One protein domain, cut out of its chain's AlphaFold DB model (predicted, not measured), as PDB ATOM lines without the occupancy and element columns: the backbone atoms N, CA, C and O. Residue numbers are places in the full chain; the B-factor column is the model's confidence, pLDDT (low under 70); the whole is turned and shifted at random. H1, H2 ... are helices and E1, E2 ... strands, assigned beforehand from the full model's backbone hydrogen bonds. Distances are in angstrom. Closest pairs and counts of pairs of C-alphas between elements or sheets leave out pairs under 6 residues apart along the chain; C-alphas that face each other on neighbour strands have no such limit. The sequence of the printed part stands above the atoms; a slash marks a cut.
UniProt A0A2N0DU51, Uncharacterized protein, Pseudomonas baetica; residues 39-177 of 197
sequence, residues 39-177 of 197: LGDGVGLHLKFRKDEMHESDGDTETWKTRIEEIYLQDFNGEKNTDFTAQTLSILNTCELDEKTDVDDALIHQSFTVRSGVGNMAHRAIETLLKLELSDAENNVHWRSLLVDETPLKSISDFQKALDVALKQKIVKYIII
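What this domain is: This is residues 39 to 177 of the 197 residues of an uncharacterized protein of Pseudomonas baetica (UniProt A0A2N0DU51). A long, twisted four-stranded sheet reaches out from a head of three helices, which gather at one end of it; at the other end the hairpin of E1 and E2 runs on past E3 and E4 and bends sharply. In the head, H1 lies next to the sheet's end and H3 packs on H1, with H2 at another end of H3 and the short strands E5 and E6 nearby. The printed part has 139 residues, with three named helices and six named strands in the order E1 E2 H1 E3 E4 E5 H2 H3 E6, and its class is mixed, helices and strands. The sheet's order is E2 E1 E4 E3, antiparallel throughout. The whole is only just compact, close to loose, with a radius of gyration of the C-alphas of 16.8 A and spans of 53 by 38 by 25 A.

Where its parts are: Find C-alpha 44 at (157.487, 155.270, -18.968); from there E1, residues 44 to 58, runs 32.0 A to C-alpha 58 at (156.966, 154.680, -50.954). E2, residues 61 to 74, comes back over 29.7 A. E4, residues 107 to 114, is 22.8 A long, and E3, residues 97 to 103, is 19.2 A long. Look next for H1 at residues 86 to 92, H2 at residues 122 to 133, 16.3 A long, and H3 at residues 156 to 168, 18.4 A long. E5 is residues 119 to 121; E6, residues 172 to 176, ends at C-alpha 176 at (168.894, 158.554, -1.558).

How they stand to each other: Start at the hairpin E1 and E2, where N 48 and O 70 are 2.8 A apart, within hydrogen-bond range. E1 bends by 91 degrees at residue 53 and E2 by 86 degrees at residue 65. On the other side of E1, find E4, antiparallel at 145 degrees, with N 47 and O 110 at 2.8 A. E3 and E4 form a hairpin, with N 100 and O 111 at 2.9 A. H1 is on the sheet but only grazes it, with residues 88 to 92. H1 touches H3 about perpendicular, at 88 degrees; their closest C-alphas are those of Thr 88 and Ala 166, 5.4 A apart. H2 touches H3 at 85 degrees, about perpendicular, closest at the C-alphas of Ala 122 and Ile 156, 6.7 A. E5 and E6 are near each other and each pairs with no named strand. In H1, H2 and H3 every O i to N i+4 pair is within hydrogen-bond range.

The domain as a whole: The two C-alphas farthest apart are those of Asp 58 and Ile 177, 53.9 A. The printed part has no cut. The links E2 to H1 and H2 to H3 are long, with 11 and 22 residues. Look for pLDDT under 70 at residue 117 and residues 135 to 147; the mean of the printed part is 86.5.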
ATOM      1  N   LEU A  39     164.486 156.301 -10.878       93.12
ATOM      2  CA  LEU A  39     163.179 155.907 -11.393       93.12
ATOM      3  C   LEU A  39     163.075 154.384 -11.440       93.12
ATOM      4  O   LEU A  39     164.076 153.686 -11.611       93.12
ATOM      5  N   GLY A  40     161.876 153.858 -11.223       92.25
ATOM      6  CA  GLY A  40     161.688 152.416 -11.241       92.25
ATOM      7  C   GLY A  40     161.753 151.829 -12.649       92.25
ATOM      8  O   GLY A  40     161.526 152.508 -13.647       92.25
ATOM      9  N   ASP A  41     162.095 150.547 -12.720       90.19
ATOM     10  CA  ASP A  41     162.240 149.840 -13.990       90.19
ATOM     11  C   ASP A  41     160.886 149.750 -14.709       90.19
ATOM     12  O   ASP A  41     159.860 149.508 -14.075       90.19
ATOM     13  N   GLY A  42     160.874 149.952 -16.029       88.69
ATOM     14  CA  GLY A  42     159.647 149.885 -16.830       88.69
ATOM     15  C   GLY A  42     158.702 151.081 -16.672       88.69
ATOM     16  O   GLY A  42     157.672 151.116 -17.344       88.69
ATOM     17  N   VAL A  43     159.055 152.071 -15.844       93.19
ATOM     18  CA  VAL A  43     158.360 153.362 -15.795       93.19
ATOM     19  C   VAL A  43     158.489 154.052 -17.142       93.19
ATOM     20  O   VAL A  43     159.584 154.106 -17.700       93.19
ATOM     21  N   GLY A  44     157.408 154.614 -17.668       92.50
ATOM     22  CA  GLY A  44     157.487 155.270 -18.968       92.50
ATOM     23  C   GLY A  44     156.177 155.801 -19.507       92.50
ATOM     24  O   GLY A  44     155.109 155.517 -18.974       92.50
ATOM     25  N   LEU A  45     156.277 156.569 -20.589       91.56
ATOM     26  CA  LEU A  45     155.135 157.072 -21.344       91.56
ATOM     27  C   LEU A  45     154.810 156.124 -22.490       91.56
ATOM     28  O   LEU A  45     155.689 155.770 -23.274       91.56
ATOM     29  N   HIS A  46     153.536 155.777 -22.620       94.06
ATOM     30  CA  HIS A  46     153.021 154.945 -23.694       94.06
ATOM     31  C   HIS A  46     151.964 155.710 -24.487       94.06
ATOM     32  O   HIS A  46     151.035 156.288 -23.921       94.06
ATOM     33  N   LEU A  47     152.111 155.684 -25.809       93.50
ATOM     34  CA  LEU A  47     151.224 156.323 -26.774       93.50
ATOM     35  C   LEU A  47     150.748 155.275 -27.765       93.50
ATOM     36  O   LEU A  47     151.553 154.632 -28.439       93.50
ATOM     37  N   LYS A  48     149.435 155.114 -27.873       94.62
ATOM     38  CA  LYS A  48     148.823 154.205 -28.829       94.62
ATOM     39  C   LYS A  48     148.067 155.008 -29.868       94.62
ATOM     40  O   LYS A  48     147.146 155.757 -29.541       94.62
ATOM     41  N   PHE A  49     148.450 154.832 -31.121       95.38
ATOM     42  CA  PHE A  49     147.834 155.485 -32.261       95.38
ATOM     43  C   PHE A  49     147.091 154.450 -33.090       95.38
ATOM     44  O   PHE A  49     147.652 153.411 -33.424       95.38
ATOM     45  N   ARG A  50     145.853 154.749 -33.468       95.94
ATOM     46  CA  ARG A  50     145.108 153.983 -34.464       95.94
ATOM     47  C   ARG A  50     145.325 154.575 -35.845       95.94
ATOM     48  O   ARG A  50     145.199 155.788 -36.019       95.94
ATOM     49  N   LYS A  51     145.630 153.719 -36.815       94.88
ATOM     50  CA  LYS A  51     145.697 154.053 -38.238       94.88
ATOM     51  C   LYS A  51     144.267 154.255 -38.745       94.88
ATOM     52  O   LYS A  51     143.485 153.311 -38.784       94.88
ATOM     53  N   ASP A  52     143.907 155.497 -39.062       93.06
ATOM     54  CA  ASP A  52     142.582 155.821 -39.605       93.06
ATOM     55  C   ASP A  52     142.613 155.735 -41.150       93.06
ATOM     56  O   ASP A  52     141.699 155.173 -41.747       93.06
ATOM     57  N   GLU A  53     143.655 156.264 -41.806       92.69
ATOM     58  CA  GLU A  53     143.774 156.296 -43.277       92.69
ATOM     59  C   GLU A  53     145.249 156.357 -43.721       92.69
ATOM     60  O   GLU A  53     146.040 157.095 -43.128       92.69
ATOM     61  N   MET A  54     145.632 155.605 -44.762       89.81
ATOM     62  CA  MET A  54     146.970 155.705 -45.367       89.81
ATOM     63  C   MET A  54     147.017 156.916 -46.301       89.81
ATOM     64  O   MET A  54     146.181 157.038 -47.194       89.81
ATOM     65  N   HIS A  55     147.986 157.809 -46.094       88.69
ATOM     66  CA  HIS A  55     148.148 159.011 -46.909       88.69
ATOM     67  C   HIS A  55     149.107 158.789 -48.082       88.69
ATOM     68  O   HIS A  55     148.797 159.169 -49.207       88.69
ATOM     69  N   GLU A  56     150.256 158.162 -47.821       89.19
ATOM     70  CA  GLU A  56     151.315 157.931 -48.807       89.19
ATOM     71  C   GLU A  56     152.092 156.654 -48.458       89.19
ATOM     72  O   GLU A  56     152.234 156.318 -47.280       89.19
ATOM     73  N   SER A  57     152.587 155.945 -49.471       88.25
ATOM     74  CA  SER A  57     153.496 154.808 -49.315       88.25
ATOM     75  C   SER A  57     154.538 154.834 -50.433       88.25
ATOM     76  O   SER A  57     154.179 154.905 -51.610       88.25
ATOM     77  N   ASP A  58     155.817 154.792 -50.053       86.44
ATOM     78  CA  ASP A  58     156.966 154.680 -50.954       86.44
ATOM     79  C   ASP A  58     157.921 153.592 -50.444       86.44
ATOM     80  O   ASP A  58     158.666 153.777 -49.475       86.44
ATOM     81  N   GLY A  59     157.858 152.419 -51.078       85.31
ATOM     82  CA  GLY A  59     158.595 151.232 -50.650       85.31
ATOM     83  C   GLY A  59     158.246 150.835 -49.215       85.31
ATOM     84  O   GLY A  59     157.085 150.582 -48.906       85.31
ATOM     85  N   ASP A  60     159.257 150.811 -48.346       82.19
ATOM     86  CA  ASP A  60     159.112 150.492 -46.917       82.19
ATOM     87  C   ASP A  60     158.702 151.711 -46.062       82.19
ATOM     88  O   ASP A  60     158.624 151.621 -44.836       82.19
ATOM     89  N   THR A  61     158.465 152.873 -46.682       85.12
ATOM     90  CA  THR A  61     158.064 154.102 -45.985       85.12
ATOM     91  C   THR A  61     156.560 154.297 -46.104       85.12
ATOM     92  O   THR A  61     156.023 154.360 -47.208       85.12
ATOM     93  N   GLU A  62     155.874 154.446 -44.973       88.38
ATOM     94  CA  GLU A  62     154.432 154.683 -44.928       88.38
ATOM     95  C   GLU A  62     154.106 155.947 -44.128       88.38
ATOM     96  O   GLU A  62     154.564 156.123 -42.996       88.38
ATOM     97  N   THR A  63     153.241 156.794 -44.683       90.25
ATOM     98  CA  THR A  63     152.670 157.956 -43.998       90.25
ATOM     99  C   THR A  63     151.207 157.682 -43.693       90.25
ATOM    100  O   THR A  63     150.381 157.508 -44.593       90.25
ATOM    101  N   TRP A  64     150.864 157.693 -42.408       91.56
ATOM    102  CA  TRP A  64     149.512 157.422 -41.936       91.56
ATOM    103  C   TRP A  64     148.882 158.650 -41.297       91.56
ATOM    104  O   TRP A  64     149.497 159.348 -40.491       91.56
ATOM    105  N   LYS A  65     147.598 158.851 -41.578       92.94
ATOM    106  CA  LYS A  65     146.728 159.665 -40.743       92.94
ATOM    107  C   LYS A  65     146.290 158.817 -39.559       92.94
ATOM    108  O   LYS A  65     145.587 157.815 -39.720       92.94
ATOM    109  N   THR A  66     146.716 159.213 -38.368       92.81
ATOM    110  CA  THR A  66     146.454 158.461 -37.142       92.81
ATOM    111  C   THR A  66     145.608 159.251 -36.152       92.81
ATOM    112  O   THR A  66     145.459 160.472 -36.246       92.81
ATOM    113  N   ARG A  67     145.038 158.537 -35.183       94.25
ATOM    114  CA  ARG A  67     144.349 159.108 -34.025       94.25
ATOM    115  C   ARG A  67     144.922 158.522 -32.750       94.25
ATOM    116  O   ARG A  67     145.083 157.309 -32.668       94.25
ATOM    117  N   ILE A  68     145.184 159.359 -31.749       92.81
ATOM    118  CA  ILE A  68     145.560 158.875 -30.417       92.81
ATOM    119  C   ILE A  68     144.363 158.112 -29.841       92.81
ATOM    120  O   ILE A  68     143.285 158.678 -29.660       92.81
ATOM    121  N   GLU A  69     144.552 156.821 -29.606       93.81
ATOM    122  CA  GLU A  69     143.577 155.938 -28.970       93.81
ATOM    123  C   GLU A  69     143.802 155.889 -27.458       93.81
ATOM    124  O   GLU A  69     142.843 155.916 -26.691       93.81
ATOM    125  N   GLU A  70     145.065 155.852 -27.027       93.19
ATOM    126  CA  GLU A  70     145.431 155.729 -25.618       93.19
ATOM    127  C   GLU A  70     146.722 156.505 -25.325       93.19
ATOM    128  O   GLU A  70     147.669 156.485 -26.113       93.19
ATOM    129  N   ILE A  71     146.765 157.162 -24.166       91.75
ATOM    130  CA  ILE A  71     147.972 157.736 -23.571       91.75
ATOM    131  C   ILE A  71     147.975 157.385 -22.086       91.75
ATOM    132  O   ILE A  71     146.974 157.590 -21.402       91.75
ATOM    133  N   TYR A  72     149.077 156.838 -21.586       92.81
ATOM    134  CA  TYR A  72     149.231 156.539 -20.163       92.81
ATOM    135  C   TYR A  72     150.702 156.549 -19.762       92.81
ATOM    136  O   TYR A  72     151.586 156.263 -20.572       92.81
ATOM    137  N   LEU A  73     150.955 156.849 -18.492       92.19
ATOM    138  CA  LEU A  73     152.202 156.479 -17.843       92.19
ATOM    139  C   LEU A  73     152.067 155.065 -17.285       92.19
ATOM    140  O   LEU A  73     151.023 154.698 -16.754       92.19
ATOM    141  N   GLN A  74     153.122 154.277 -17.393       94.50
ATOM    142  CA  GLN A  74     153.259 153.029 -16.659       94.50
ATOM    143  C   GLN A  74     154.109 153.289 -15.414       94.50
ATOM    144  O   GLN A  74     155.137 153.965 -15.500       94.50
ATOM    145  N   ASP A  75     153.673 152.783 -14.265       94.00
ATOM    146  CA  ASP A  75     154.449 152.824 -13.026       94.00
ATOM    147  C   ASP A  75     155.438 151.644 -12.932       94.00
ATOM    148  O   ASP A  75     155.435 150.738 -13.770       94.00
ATOM    149  N   PHE A  76     156.299 151.611 -11.909       93.12
ATOM    150  CA  PHE A  76     157.281 150.520 -11.781       93.12
ATOM    151  C   PHE A  76     156.686 149.170 -11.355       93.12
ATOM    152  O   PHE A  76     157.412 148.177 -11.292       93.12
ATOM    153  N   ASN A  77     155.392 149.114 -11.027       93.69
ATOM    154  CA  ASN A  77     154.660 147.866 -10.807       93.69
ATOM    155  C   ASN A  77     153.978 147.368 -12.093       93.69
ATOM    156  O   ASN A  77     153.358 146.304 -12.074       93.69
ATOM    157  N   GLY A  78     154.091 148.108 -13.202       93.38
ATOM    158  CA  GLY A  78     153.425 147.801 -14.465       93.38
ATOM    159  C   GLY A  78     151.965 148.258 -14.517       93.38
ATOM    160  O   GLY A  78     151.242 147.870 -15.435       93.38
ATOM    161  N   GLU A  79     151.502 149.059 -13.554       94.88
ATOM    162  CA  GLU A  79     150.146 149.602 -13.565       94.88
ATOM    163  C   GLU A  79     150.072 150.808 -14.506       94.88
ATOM    164  O   GLU A  79     150.938 151.688 -14.508       94.88
ATOM    165  N   LYS A  80     149.007 150.857 -15.311       94.69
ATOM    166  CA  LYS A  80     148.706 152.021 -16.144       94.69
ATOM    167  C   LYS A  80     148.109 153.125 -15.283       94.69
ATOM    168  O   LYS A  80     147.133 152.897 -14.569       94.69
ATOM    169  N   ASN A  81     148.632 154.331 -15.431       88.56
ATOM    170  CA  ASN A  81     148.120 155.528 -14.798       88.56
ATOM    171  C   ASN A  81     147.901 156.636 -15.837       88.56
ATOM    172  O   ASN A  81     148.800 157.000 -16.598       88.56
ATOM    173  N   THR A  82     146.690 157.181 -15.863       87.44
ATOM    174  CA  THR A  82     146.306 158.331 -16.695       87.44
ATOM    175  C   THR A  82     146.191 159.626 -15.892       87.44
ATOM    176  O   THR A  82     146.091 160.696 -16.485       87.44
ATOM    177  N   ASP A  83     146.234 159.541 -14.561       84.12
ATOM    178  CA  ASP A  83     146.227 160.670 -13.636       84.12
ATOM    179  C   ASP A  83     147.656 160.951 -13.152       84.12
ATOM    180  O   ASP A  83     148.133 160.450 -12.126       84.12
ATOM    181  N   PHE A  84     148.384 161.726 -13.955       80.12
ATOM    182  CA  PHE A  84     149.741 162.161 -13.657       80.12
ATOM    183  C   PHE A  84     149.872 163.676 -13.753       80.12
ATOM    184  O   PHE A  84     149.184 164.350 -14.516       80.12
ATOM    185  N   THR A  85     150.790 164.217 -12.956       83.62
ATOM    186  CA  THR A  85     151.022 165.659 -12.897       83.62
ATOM    187  C   THR A  85     152.089 166.073 -13.908       83.62
ATOM    188  O   THR A  85     152.945 165.268 -14.285       83.62
ATOM    189  N   ALA A  86     152.091 167.347 -14.307       82.94
ATOM    190  CA  ALA A  86     153.176 167.905 -15.114       82.94
ATOM    191  C   ALA A  86     154.544 167.761 -14.412       82.94
ATOM    192  O   ALA A  86     155.541 167.475 -15.066       82.94
ATOM    193  N   GLN A  87     154.581 167.824 -13.074       85.62
ATOM    194  CA  GLN A  87     155.795 167.583 -12.280       85.62
ATOM    195  C   GLN A  87     156.348 166.180 -12.507       85.62
ATOM    196  O   GLN A  87     157.545 166.011 -12.718       85.62
ATOM    197  N   THR A  88     155.479 165.172 -12.517       86.81
ATOM    198  CA  THR A  88     155.862 163.777 -12.758       86.81
ATOM    199  C   THR A  88     156.463 163.592 -14.149       86.81
ATOM    200  O   THR A  88     157.468 162.898 -14.299       86.81
ATOM    201  N   LEU A  89     155.890 164.249 -15.162       86.19
ATOM    202  CA  LEU A  89     156.444 164.249 -16.518       86.19
ATOM    203  C   LEU A  89     157.797 164.968 -16.585       86.19
ATOM    204  O   LEU A  89     158.716 164.454 -17.222       86.19
ATOM    205  N   SER A  90     157.953 166.102 -15.891       87.81
ATOM    206  CA  SER A  90     159.251 166.774 -15.753       87.81
ATOM    207  C   SER A  90     160.286 165.818 -15.163       87.81
ATOM    208  O   SER A  90     161.362 165.671 -15.734       87.81
ATOM    209  N   ILE A  91     159.956 165.098 -14.084       90.00
ATOM    210  CA  ILE A  91     160.858 164.102 -13.492       90.00
ATOM    211  C   ILE A  91     161.231 163.012 -14.507       90.00
ATOM    212  O   ILE A  91     162.410 162.683 -14.623       90.00
ATOM    213  N   LEU A  92     160.286 162.493 -15.297       88.50
ATOM    214  CA  LEU A  92     160.586 161.491 -16.329       88.50
ATOM    215  C   LEU A  92     161.586 162.010 -17.380       88.50
ATOM    216  O   LEU A  92     162.505 161.288 -17.764       88.50
ATOM    217  N   ASN A  93     161.461 163.277 -17.789       85.12
ATOM    218  CA  ASN A  93     162.351 163.923 -18.766       85.12
ATOM    219  C   ASN A  93     163.791 164.136 -18.267       85.12
ATOM    220  O   ASN A  93     164.667 164.506 -19.048       85.12
ATOM    221  N   THR A  94     164.059 163.920 -16.978       87.38
ATOM    222  CA  THR A  94     165.411 164.050 -16.410       87.38
ATOM    223  C   THR A  94     166.258 162.786 -16.547       87.38
ATOM    224  O   THR A  94     167.447 162.807 -16.219       87.38
ATOM    225  N   CYS A  95     165.664 161.689 -17.015       84.56
ATOM    226  CA  CYS A  95     166.317 160.398 -17.165       84.56
ATOM    227  C   CYS A  95     166.491 160.022 -18.636       84.56
ATOM    228  O   CYS A  95     165.767 160.482 -19.516       84.56
ATOM    229  N   GLU A  96     167.456 159.143 -18.895       81.56
ATOM    230  CA  GLU A  96     167.576 158.505 -20.200       81.56
ATOM    231  C   GLU A  96     166.424 157.510 -20.391       81.56
ATOM    232  O   GLU A  96     166.180 156.648 -19.540       81.56
ATOM    233  N   LEU A  97     165.725 157.646 -21.516       86.31
ATOM    234  CA  LEU A  97     164.614 156.786 -21.903       86.31
ATOM    235  C   LEU A  97     165.028 155.953 -23.114       86.31
ATOM    236  O   LEU A  97     165.601 156.479 -24.068       86.31
ATOM    237  N   ASP A  98     164.703 154.669 -23.076       89.19
ATOM    238  CA  ASP A  98     164.715 153.812 -24.248       89.19
ATOM    239  C   ASP A  98     163.387 153.991 -24.994       89.19
ATOM    240  O   ASP A  98     162.307 154.007 -24.393       89.19
ATOM    241  N   GLU A  99     163.478 154.157 -26.309       90.38
ATOM    242  CA  GLU A  99     162.324 154.305 -27.188       90.38
ATOM    243  C   GLU A  99     162.079 153.000 -27.938       90.38
ATOM    244  O   GLU A  99     162.992 152.420 -28.531       90.38
ATOM    245  N   LYS A 100     160.828 152.547 -27.933       93.31
ATOM    246  CA  LYS A 100     160.389 151.389 -28.707       93.31
ATOM    247  C   LYS A 100     159.107 151.729 -29.445       93.31
ATOM    248  O   LYS A 100     158.151 152.209 -28.837       93.31
ATOM    249  N   THR A 101     159.103 151.440 -30.743       93.94
ATOM    250  CA  THR A 101     157.918 151.527 -31.594       93.94
ATOM    251  C   THR A 101     157.568 150.132 -32.093       93.94
ATOM    252  O   THR A 101     158.378 149.496 -32.761       93.94
ATOM    253  N   ASP A 102     156.364 149.672 -31.772       93.88
ATOM    254  CA  ASP A 102     155.771 148.459 -32.321       93.88
ATOM    255  C   ASP A 102     154.654 148.871 -33.294       93.88
ATOM    256  O   ASP A 102     153.745 149.622 -32.932       93.88
ATOM    257  N   VAL A 103     154.739 148.415 -34.544       92.50
ATOM    258  CA  VAL A 103     153.756 148.718 -35.594       92.50
ATOM    259  C   VAL A 103     153.032 147.438 -35.975       92.50
ATOM    260  O   VAL A 103     153.672 146.444 -36.312       92.50
ATOM    261  N   ASP A 104     151.704 147.481 -35.951       89.69
ATOM    262  CA  ASP A 104     150.843 146.449 -36.520       89.69
ATOM    263  C   ASP A 104     149.949 147.036 -37.631       89.69
ATOM    264  O   ASP A 104     150.077 148.209 -38.011       89.69
ATOM    265  N   ASP A 105     149.069 146.215 -38.205       89.25
ATOM    266  CA  ASP A 105     148.213 146.612 -39.330       89.25
ATOM    267  C   ASP A 105     147.260 147.770 -38.982       89.25
ATOM    268  O   ASP A 105     146.939 148.589 -39.843       89.25
ATOM    269  N   ALA A 106     146.816 147.871 -37.726       92.00
ATOM    270  CA  ALA A 106     145.795 148.822 -37.286       92.00
ATOM    271  C   ALA A 106     146.333 149.905 -36.338       92.00
ATOM    272  O   ALA A 106     145.696 150.947 -36.158       92.00
ATOM    273  N   LEU A 107     147.477 149.666 -35.706       94.38
ATOM    274  CA  LEU A 107     147.975 150.420 -34.570       94.38
ATOM    275  C   LEU A 107     149.477 150.681 -34.690       94.38
ATOM    276  O   LEU A 107     150.252 149.915 -35.256       94.38
ATOM    277  N   ILE A 108     149.884 151.795 -34.096       93.81
ATOM    278  CA  ILE A 108     151.277 152.131 -33.820       93.81
ATOM    279  C   ILE A 108     151.361 152.349 -32.314       93.81
ATOM    280  O   ILE A 108     150.680 153.223 -31.772       93.81
ATOM    281  N   HIS A 109     152.170 151.553 -31.622       94.94
ATOM    282  CA  HIS A 109     152.445 151.716 -30.197       94.94
ATOM    283  C   HIS A 109     153.851 152.267 -30.019       94.94
ATOM    284  O   HIS A 109     154.828 151.627 -30.391       94.94
ATOM    285  N   GLN A 110     153.948 153.458 -29.439       94.12
ATOM    286  CA  GLN A 110     155.213 154.055 -29.032       94.12
ATOM    287  C   GLN A 110     155.337 154.008 -27.515       94.12
ATOM    288  O   GLN A 110     154.382 154.287 -26.785       94.12
ATOM    289  N   SER A 111     156.526 153.670 -27.037       93.12
ATOM    290  CA  SER A 111     156.853 153.653 -25.617       93.12
ATOM    291  C   SER A 111     158.204 154.304 -25.363       93.12
ATOM    292  O   SER A 111     159.151 154.095 -26.117       93.12
ATOM    293  N   PHE A 112     158.263 155.098 -24.298       91.88
ATOM    294  CA  PHE A 112     159.450 155.795 -23.815       91.88
ATOM    295  C   PHE A 112     159.665 155.387 -22.363       91.88
ATOM    296  O   PHE A 112     159.045 155.952 -21.459       91.88
ATOM    297  N   THR A 113     160.489 154.369 -22.142       92.06
ATOM    298  CA  THR A 113     160.653 153.731 -20.832       92.06
ATOM    299  C   THR A 113     162.022 154.007 -20.245       92.06
ATOM    300  O   THR A 113     163.021 154.013 -20.956       92.06
ATOM    301  N   VAL A 114     162.081 154.202 -18.934       89.50
ATOM    302  CA  VAL A 114     163.317 154.420 -18.183       89.50
ATOM    303  C   VAL A 114     164.282 153.258 -18.392       89.50
ATOM    304  O   VAL A 114     163.928 152.091 -18.199       89.50
ATOM    305  N   ARG A 115     165.539 153.593 -18.700       81.94
ATOM    306  CA  ARG A 115     166.636 152.627 -18.701       81.94
ATOM    307  C   ARG A 115     166.967 152.190 -17.270       81.94
ATOM    308  O   ARG A 115     167.307 153.011 -16.418       81.94
ATOM    309  N   SER A 116     166.891 150.885 -17.014       74.56
ATOM    310  CA  SER A 116     167.110 150.302 -15.682       74.56
ATOM    311  C   SER A 116     168.489 150.636 -15.094       74.56
ATOM    312  O   SER A 116     169.487 150.737 -15.808       74.56
ATOM    313  N   GLY A 117     168.549 150.756 -13.765       69.88
ATOM    314  CA  GLY A 117     169.806 150.806 -13.008       69.88
ATOM    315  C   GLY A 117     170.541 152.151 -12.997       69.88
ATOM    316  O   GLY A 117     171.565 152.263 -12.324       69.88
ATOM    317  N   VAL A 118     170.039 153.173 -13.692       71.12
ATOM    318  CA  VAL A 118     170.674 154.498 -13.731       71.12
ATOM    319  C   VAL A 118     170.040 155.419 -12.688       71.12
ATOM    320  O   VAL A 118     168.889 155.832 -12.812       71.12
ATOM    321  N   GLY A 119     170.801 155.747 -11.642       83.00
ATOM    322  CA  GLY A 119     170.455 156.819 -10.708       83.00
ATOM    323  C   GLY A 119     170.877 158.190 -11.243       83.00
ATOM    324  O   GLY A 119     171.844 158.303 -11.997       83.00
ATOM    325  N   ASN A 120     170.180 159.244 -10.827       89.75
ATOM    326  CA  ASN A 120     170.523 160.631 -11.138       89.75
ATOM    327  C   ASN A 120     170.681 161.455  -9.846       89.75
ATOM    328  O   ASN A 120     170.404 160.965  -8.748       89.75
ATOM    329  N   MET A 121     171.182 162.685  -9.965       91.50
ATOM    330  CA  MET A 121     171.295 163.655  -8.871       91.50
ATOM    331  C   MET A 121     170.435 164.879  -9.173       91.50
ATOM    332  O   MET A 121     170.404 165.339 -10.316       91.50
ATOM    333  N   ALA A 122     169.768 165.423  -8.157       93.38
ATOM    334  CA  ALA A 122     168.818 166.524  -8.307       93.38
ATOM    335  C   ALA A 122     169.445 167.742  -8.999       93.38
ATOM    336  O   ALA A 122     168.867 168.263  -9.950       93.38
ATOM    337  N   HIS A 123     170.661 168.149  -8.624       91.12
ATOM    338  CA  HIS A 123     171.326 169.279  -9.287       91.12
ATOM    339  C   HIS A 123     171.557 169.068 -10.797       91.12
ATOM    340  O   HIS A 123     171.447 170.020 -11.568       91.12
ATOM    341  N   ARG A 124     171.843 167.833 -11.242       91.38
ATOM    342  CA  ARG A 124     171.995 167.506 -12.675       91.38
ATOM    343  C   ARG A 124     170.648 167.437 -13.381       91.38
ATOM    344  O   ARG A 124     170.529 167.837 -14.531       91.38
ATOM    345  N   ALA A 125     169.638 166.928 -12.690       92.00
ATOM    346  CA  ALA A 125     168.280 166.847 -13.195       92.00
ATOM    347  C   ALA A 125     167.687 168.242 -13.448       92.00
ATOM    348  O   ALA A 125     167.123 168.484 -14.512       92.00
ATOM    349  N   ILE A 126     167.895 169.177 -12.516       91.31
ATOM    350  CA  ILE A 126     167.509 170.586 -12.661       91.31
ATOM    351  C   ILE A 126     168.247 171.228 -13.842       91.31
ATOM    352  O   ILE A 126     167.620 171.908 -14.646       91.31
ATOM    353  N   GLU A 127     169.551 170.974 -14.006       90.81
ATOM    354  CA  GLU A 127     170.306 171.441 -15.179       90.81
ATOM    355  C   GLU A 127     169.686 170.937 -16.496       90.81
ATOM    356  O   GLU A 127     169.541 171.707 -17.445       90.81
ATOM    357  N   THR A 128     169.295 169.660 -16.560       87.94
ATOM    358  CA  THR A 128     168.608 169.086 -17.728       87.94
ATOM    359  C   THR A 128     167.283 169.793 -18.000       87.94
ATOM    360  O   THR A 128     167.020 170.165 -19.140       87.94
ATOM    361  N   LEU A 129     166.469 170.021 -16.969       87.06
ATOM    362  CA  LEU A 129     165.187 170.712 -17.114       87.06
ATOM    363  C   LEU A 129     165.360 172.173 -17.560       87.06
ATOM    364  O   LEU A 129     164.645 172.609 -18.455       87.06
ATOM    365  N   LEU A 130     166.349 172.896 -17.026       86.50
ATOM    366  CA  LEU A 130     166.671 174.263 -17.459       86.50
ATOM    367  C   LEU A 130     167.119 174.303 -18.923       86.50
ATOM    368  O   LEU A 130     166.741 175.199 -19.669       86.50
ATOM    369  N   LYS A 131     167.916 173.326 -19.372       84.44
ATOM    370  CA  LYS A 131     168.299 173.222 -20.791       84.44
ATOM    371  C   LYS A 131     167.097 172.966 -21.694       84.44
ATOM    372  O   LYS A 131     167.085 173.461 -22.816       84.44
ATOM    373  N   LEU A 132     166.120 172.189 -21.226       79.31
ATOM    374  CA  LEU A 132     164.875 171.955 -21.957       79.31
ATOM    375  C   LEU A 132     164.023 173.227 -22.021       79.31
ATOM    376  O   LEU A 132     163.525 173.549 -23.097       79.31
ATOM    377  N   GLU A 133     163.904 173.965 -20.916       77.75
ATOM    378  CA  GLU A 133     163.207 175.257 -20.854       77.75
ATOM    379  C   GLU A 133     163.836 176.292 -21.803       77.75
ATOM    380  O   GLU A 133     163.136 176.948 -22.565       77.75
ATOM    381  N   LEU A 134     165.169 176.391 -21.803       75.75
ATOM    382  CA  LEU A 134     165.931 177.351 -22.611       75.75
ATOM    383  C   LEU A 134     166.141 176.918 -24.068       75.75
ATOM    384  O   LEU A 134     166.756 177.660 -24.834       75.75
ATOM    385  N   SER A 135     165.711 175.716 -24.457       68.81
ATOM    386  CA  SER A 135     165.883 175.251 -25.835       68.81
ATOM    387  C   SER A 135     165.055 176.117 -26.795       68.81
ATOM    388  O   SER A 135     163.864 176.318 -26.571       68.81
ATOM    389  N   ASP A 136     165.697 176.659 -27.840       55.78
ATOM    390  CA  ASP A 136     165.100 177.608 -28.794       55.78
ATOM    391  C   ASP A 136     163.819 177.050 -29.441       55.78
ATOM    392  O   ASP A 136     163.843 176.339 -30.453       55.78
ATOM    393  N   ALA A 137     162.679 177.436 -28.871       52.19
ATOM    394  CA  ALA A 137     161.343 177.103 -29.352       52.19
ATOM    395  C   ALA A 137     161.031 177.698 -30.741       52.19
ATOM    396  O   ALA A 137     160.085 177.251 -31.389       52.19
ATOM    397  N   GLU A 138     161.814 178.672 -31.222       47.06
ATOM    398  CA  GLU A 138     161.611 179.287 -32.541       47.06
ATOM    399  C   GLU A 138     162.036 178.392 -33.717       47.06
ATOM    400  O   GLU A 138     161.516 178.576 -34.816       47.06
ATOM    401  N   ASN A 139     162.917 177.401 -33.518       52.28
ATOM    402  CA  ASN A 139     163.426 176.567 -34.620       52.28
ATOM    403  C   ASN A 139     163.036 175.084 -34.547       52.28
ATOM    404  O   ASN A 139     163.095 174.415 -35.574       52.28
ATOM    405  N   ASN A 140     162.617 174.564 -33.388       48.41
ATOM    406  CA  ASN A 140     162.040 173.222 -33.248       48.41
ATOM    407  C   ASN A 140     161.200 173.158 -31.966       48.41
ATOM    408  O   ASN A 140     161.742 173.185 -30.863       48.41
ATOM    409  N   VAL A 141     159.877 173.025 -32.090       49.38
ATOM    410  CA  VAL A 141     159.011 172.755 -30.934       49.38
ATOM    411  C   VAL A 141     159.292 171.335 -30.447       49.38
ATOM    412  O   VAL A 141     158.704 170.358 -30.915       49.38
ATOM    413  N   HIS A 142     160.209 171.198 -29.495       59.56
ATOM    414  CA  HIS A 142     160.345 169.966 -28.736       59.56
ATOM    415  C   HIS A 142     159.143 169.867 -27.802       59.56
ATOM    416  O   HIS A 142     159.115 170.499 -26.760       59.56
ATOM    417  N   TRP A 143     158.141 169.054 -28.138       61.69
ATOM    418  CA  TRP A 143     156.947 168.870 -27.296       61.69
ATOM    419  C   TRP A 143     157.274 168.518 -25.830       61.69
ATOM    420  O   TRP A 143     156.480 168.803 -24.940       61.69
ATOM    421  N   ARG A 144     158.463 167.957 -25.564       61.72
ATOM    422  CA  ARG A 144     158.983 167.733 -24.209       61.72
ATOM    423  C   ARG A 144     159.214 169.028 -23.421       61.72
ATOM    424  O   ARG A 144     158.961 169.010 -22.224       61.72
ATOM    425  N   SER A 145     159.636 170.131 -24.051       64.19
ATOM    426  CA  SER A 145     159.783 171.435 -23.380       64.19
ATOM    427  C   SER A 145     158.429 172.041 -23.003       64.19
ATOM    428  O   SER A 145     158.304 172.638 -21.942       64.19
ATOM    429  N   LEU A 146     157.380 171.787 -23.796       62.25
ATOM    430  CA  LEU A 146     156.005 172.213 -23.490       62.25
ATOM    431  C   LEU A 146     155.389 171.492 -22.279       62.25
ATOM    432  O   LEU A 146     154.365 171.930 -21.760       62.25
ATOM    433  N   LEU A 147     155.983 170.375 -21.851       66.69
ATOM    434  CA  LEU A 147     155.545 169.601 -20.689       66.69
ATOM    435  C   LEU A 147     156.357 169.909 -19.426       66.69
ATOM    436  O   LEU A 147     156.099 169.298 -18.389       66.69
ATOM    437  N   VAL A 148     157.334 170.819 -19.500       71.81
ATOM    438  CA  VAL A 148     158.136 171.202 -18.338       71.81
ATOM    439  C   VAL A 148     157.290 172.098 -17.435       71.81
ATOM    440  O   VAL A 148     157.047 173.261 -17.740       71.81
ATOM    441  N   ASP A 149     156.844 171.558 -16.300       80.56
ATOM    442  CA  ASP A 149     156.452 172.398 -15.163       80.56
ATOM    443  C   ASP A 149     157.706 173.115 -14.643       80.56
ATOM    444  O   ASP A 149     158.720 172.463 -14.383       80.56
ATOM    445  N   GLU A 150     157.639 174.435 -14.475       83.00
ATOM    446  CA  GLU A 150     158.712 175.261 -13.906       83.00
ATOM    447  C   GLU A 150     158.830 175.101 -12.382       83.00
ATOM    448  O   GLU A 150     159.821 175.499 -11.771       83.00
ATOM    449  N   THR A 151     157.827 174.526 -11.713       85.25
ATOM    450  CA  THR A 151     157.826 174.380 -10.248       85.25
ATOM    451  C   THR A 151     159.059 173.631  -9.717       85.25
ATOM    452  O   THR A 151     159.700 174.164  -8.807       85.25
ATOM    453  N   PRO A 152     159.475 172.477 -10.283       85.75
ATOM    454  CA  PRO A 152     160.698 171.777  -9.881       85.75
ATOM    455  C   PRO A 152     162.003 172.538 -10.181       85.75
ATOM    456  O   PRO A 152     163.050 172.151  -9.669       85.75
ATOM    457  N   LEU A 153     161.971 173.600 -10.998       86.19
ATOM    458  CA  LEU A 153     163.156 174.385 -11.376       86.19
ATOM    459  C   LEU A 153     163.536 175.458 -10.354       86.19
ATOM    460  O   LEU A 153     164.656 175.966 -10.373       86.19
ATOM    461  N   LYS A 154     162.620 175.812  -9.448       87.25
ATOM    462  CA  LYS A 154     162.784 176.956  -8.537       87.25
ATOM    463  C   LYS A 154     163.849 176.729  -7.470       87.25
ATOM    464  O   LYS A 154     164.532 177.672  -7.072       87.25
ATOM    465  N   SER A 155     163.975 175.500  -6.977       89.00
ATOM    466  CA  SER A 155     164.956 175.135  -5.958       89.00
ATOM    467  C   SER A 155     165.115 173.618  -5.847       89.00
ATOM    468  O   SER A 155     164.240 172.860  -6.258       89.00
ATOM    469  N   ILE A 156     166.198 173.163  -5.206       89.44
ATOM    470  CA  ILE A 156     166.374 171.741  -4.867       89.44
ATOM    471  C   ILE A 156     165.240 171.242  -3.955       89.44
ATOM    472  O   ILE A 156     164.777 170.120  -4.126       89.44
ATOM    473  N   SER A 157     164.734 172.081  -3.044       90.31
ATOM    474  CA  SER A 157     163.605 171.714  -2.180       90.31
ATOM    475  C   SER A 157     162.316 171.498  -2.977       90.31
ATOM    476  O   SER A 157     161.563 170.570  -2.695       90.31
ATOM    477  N   ASP A 158     162.060 172.317  -3.996       91.38
ATOM    478  CA  ASP A 158     160.894 172.129  -4.862       91.38
ATOM    479  C   ASP A 158     161.059 170.907  -5.770       91.38
ATOM    480  O   ASP A 158     160.099 170.164  -5.979       91.38
ATOM    481  N   PHE A 159     162.285 170.627  -6.221       93.31
ATOM    482  CA  PHE A 159     162.600 169.383  -6.917       93.31
ATOM    483  C   PHE A 159     162.369 168.149  -6.030       93.31
ATOM    484  O   PHE A 159     161.774 167.174  -6.484       93.31
ATOM    485  N   GLN A 160     162.765 168.187  -4.754       92.62
ATOM    486  CA  GLN A 160     162.488 167.109  -3.794       92.62
ATOM    487  C   GLN A 160     160.985 166.874  -3.613       92.62
ATOM    488  O   GLN A 160     160.543 165.733  -3.700       92.62
ATOM    489  N   LYS A 161     160.174 167.933  -3.484       92.62
ATOM    490  CA  LYS A 161     158.706 167.787  -3.425       92.62
ATOM    491  C   LYS A 161     158.149 167.113  -4.681       92.62
ATOM    492  O   LYS A 161     157.252 166.278  -4.580       92.62
ATOM    493  N   ALA A 162     158.679 167.450  -5.859       93.25
ATOM    494  CA  ALA A 162     158.300 166.793  -7.108       93.25
ATOM    495  C   ALA A 162     158.702 165.305  -7.117       93.25
ATOM    496  O   ALA A 162     157.917 164.460  -7.555       93.25
ATOM    497  N   LEU A 163     159.876 164.962  -6.571       94.38
ATOM    498  CA  LEU A 163     160.275 163.568  -6.353       94.38
ATOM    499  C   LEU A 163     159.331 162.846  -5.385       94.38
ATOM    500  O   LEU A 163     158.981 161.703  -5.659       94.38
ATOM    501  N   ASP A 164     158.865 163.484  -4.311       93.31
ATOM    502  CA  ASP A 164     157.923 162.875  -3.359       93.31
ATOM    503  C   ASP A 164     156.551 162.605  -3.985       93.31
ATOM    504  O   ASP A 164     155.920 161.580  -3.712       93.31
ATOM    505  N   VAL A 165     156.074 163.510  -4.844       92.62
ATOM    506  CA  VAL A 165     154.858 163.289  -5.644       92.62
ATOM    507  C   VAL A 165     155.057 162.094  -6.575       92.62
ATOM    508  O   VAL A 165     154.234 161.177  -6.583       92.62
ATOM    509  N   ALA A 166     156.174 162.050  -7.305       92.50
ATOM    510  CA  ALA A 166     156.495 160.949  -8.209       92.50
ATOM    511  C   ALA A 166     156.725 159.616  -7.465       92.50
ATOM    512  O   ALA A 166     156.381 158.551  -7.980       92.50
ATOM    513  N   LEU A 167     157.250 159.650  -6.239       93.38
ATOM    514  CA  LEU A 167     157.402 158.487  -5.362       93.38
ATOM    515  C   LEU A 167     156.033 157.920  -4.968       93.38
ATOM    516  O   LEU A 167     155.804 156.719  -5.092       93.38
ATOM    517  N   LYS A 168     155.085 158.780  -4.569       92.25
ATOM    518  CA  LYS A 168     153.698 158.374  -4.262       92.25
ATOM    519  C   LYS A 168     152.981 157.786  -5.477       92.25
ATOM    520  O   LYS A 168     152.154 156.893  -5.319       92.25
ATOM    521  N   GLN A 169     153.321 158.257  -6.674       92.12
ATOM    522  CA  GLN A 169     152.819 157.723  -7.942       92.12
ATOM    523  C   GLN A 169     153.581 156.488  -8.440       92.12
ATOM    524  O   GLN A 169     153.300 156.024  -9.540       92.12
ATOM    525  N   LYS A 170     154.525 155.949  -7.652       93.81
ATOM    526  CA  LYS A 170     155.326 154.765  -8.000       93.81
ATOM    527  C   LYS A 170     156.120 154.946  -9.310       93.81
ATOM    528  O   LYS A 170     156.315 154.013 -10.086       93.81
ATOM    529  N   ILE A 171     156.586 156.166  -9.562       93.12
ATOM    530  CA  ILE A 171     157.459 156.530 -10.688       93.12
ATOM    531  C   ILE A 171     158.914 156.552 -10.207       93.12
ATOM    532  O   ILE A 171     159.790 155.911 -10.789       93.12
ATOM    533  N   VAL A 172     159.170 157.230  -9.087       94.19
ATOM    534  CA  VAL A 172     160.459 157.168  -8.381       94.19
ATOM    535  C   VAL A 172     160.476 155.923  -7.502       94.19
ATOM    536  O   VAL A 172     159.542 155.697  -6.741       94.19
ATOM    537  N   LYS A 173     161.541 155.122  -7.584       93.62
ATOM    538  CA  LYS A 173     161.743 153.914  -6.766       93.62
ATOM    539  C   LYS A 173     162.568 154.200  -5.518       93.62
ATOM    540  O   LYS A 173     162.261 153.680  -4.450       93.62
ATOM    541  N   TYR A 174     163.602 155.030  -5.650       93.69
ATOM    542  CA  TYR A 174     164.484 155.394  -4.544       93.69
ATOM    543  C   TYR A 174     164.765 156.893  -4.529       93.69
ATOM    544  O   TYR A 174     165.042 157.482  -5.573       93.69
ATOM    545  N   ILE A 175     164.764 157.471  -3.329       94.25
ATOM    546  CA  ILE A 175     165.360 158.771  -3.014       94.25
ATOM    547  C   ILE A 175     166.454 158.485  -1.986       94.25
ATOM    548  O   ILE A 175     166.207 157.857  -0.958       94.25
ATOM    549  N   ILE A 176     167.682 158.879  -2.302       91.75
ATOM    550  CA  ILE A 176     168.894 158.554  -1.558       91.75
ATOM    551  C   ILE A 176     169.511 159.855  -1.067       91.75
ATOM    552  O   ILE A 176     169.948 160.706  -1.847       91.75
ATOM    553  N   ILE A 177     169.588 159.960   0.251       91.06
ATOM    554  CA  ILE A 177     170.133 161.111   0.957       91.06
ATOM    555  C   ILE A 177     171.470 160.675   1.522       91.06
ATOM    556  O   ILE A 177     171.550 159.763   2.346       91.06
TER     557      ILE A 177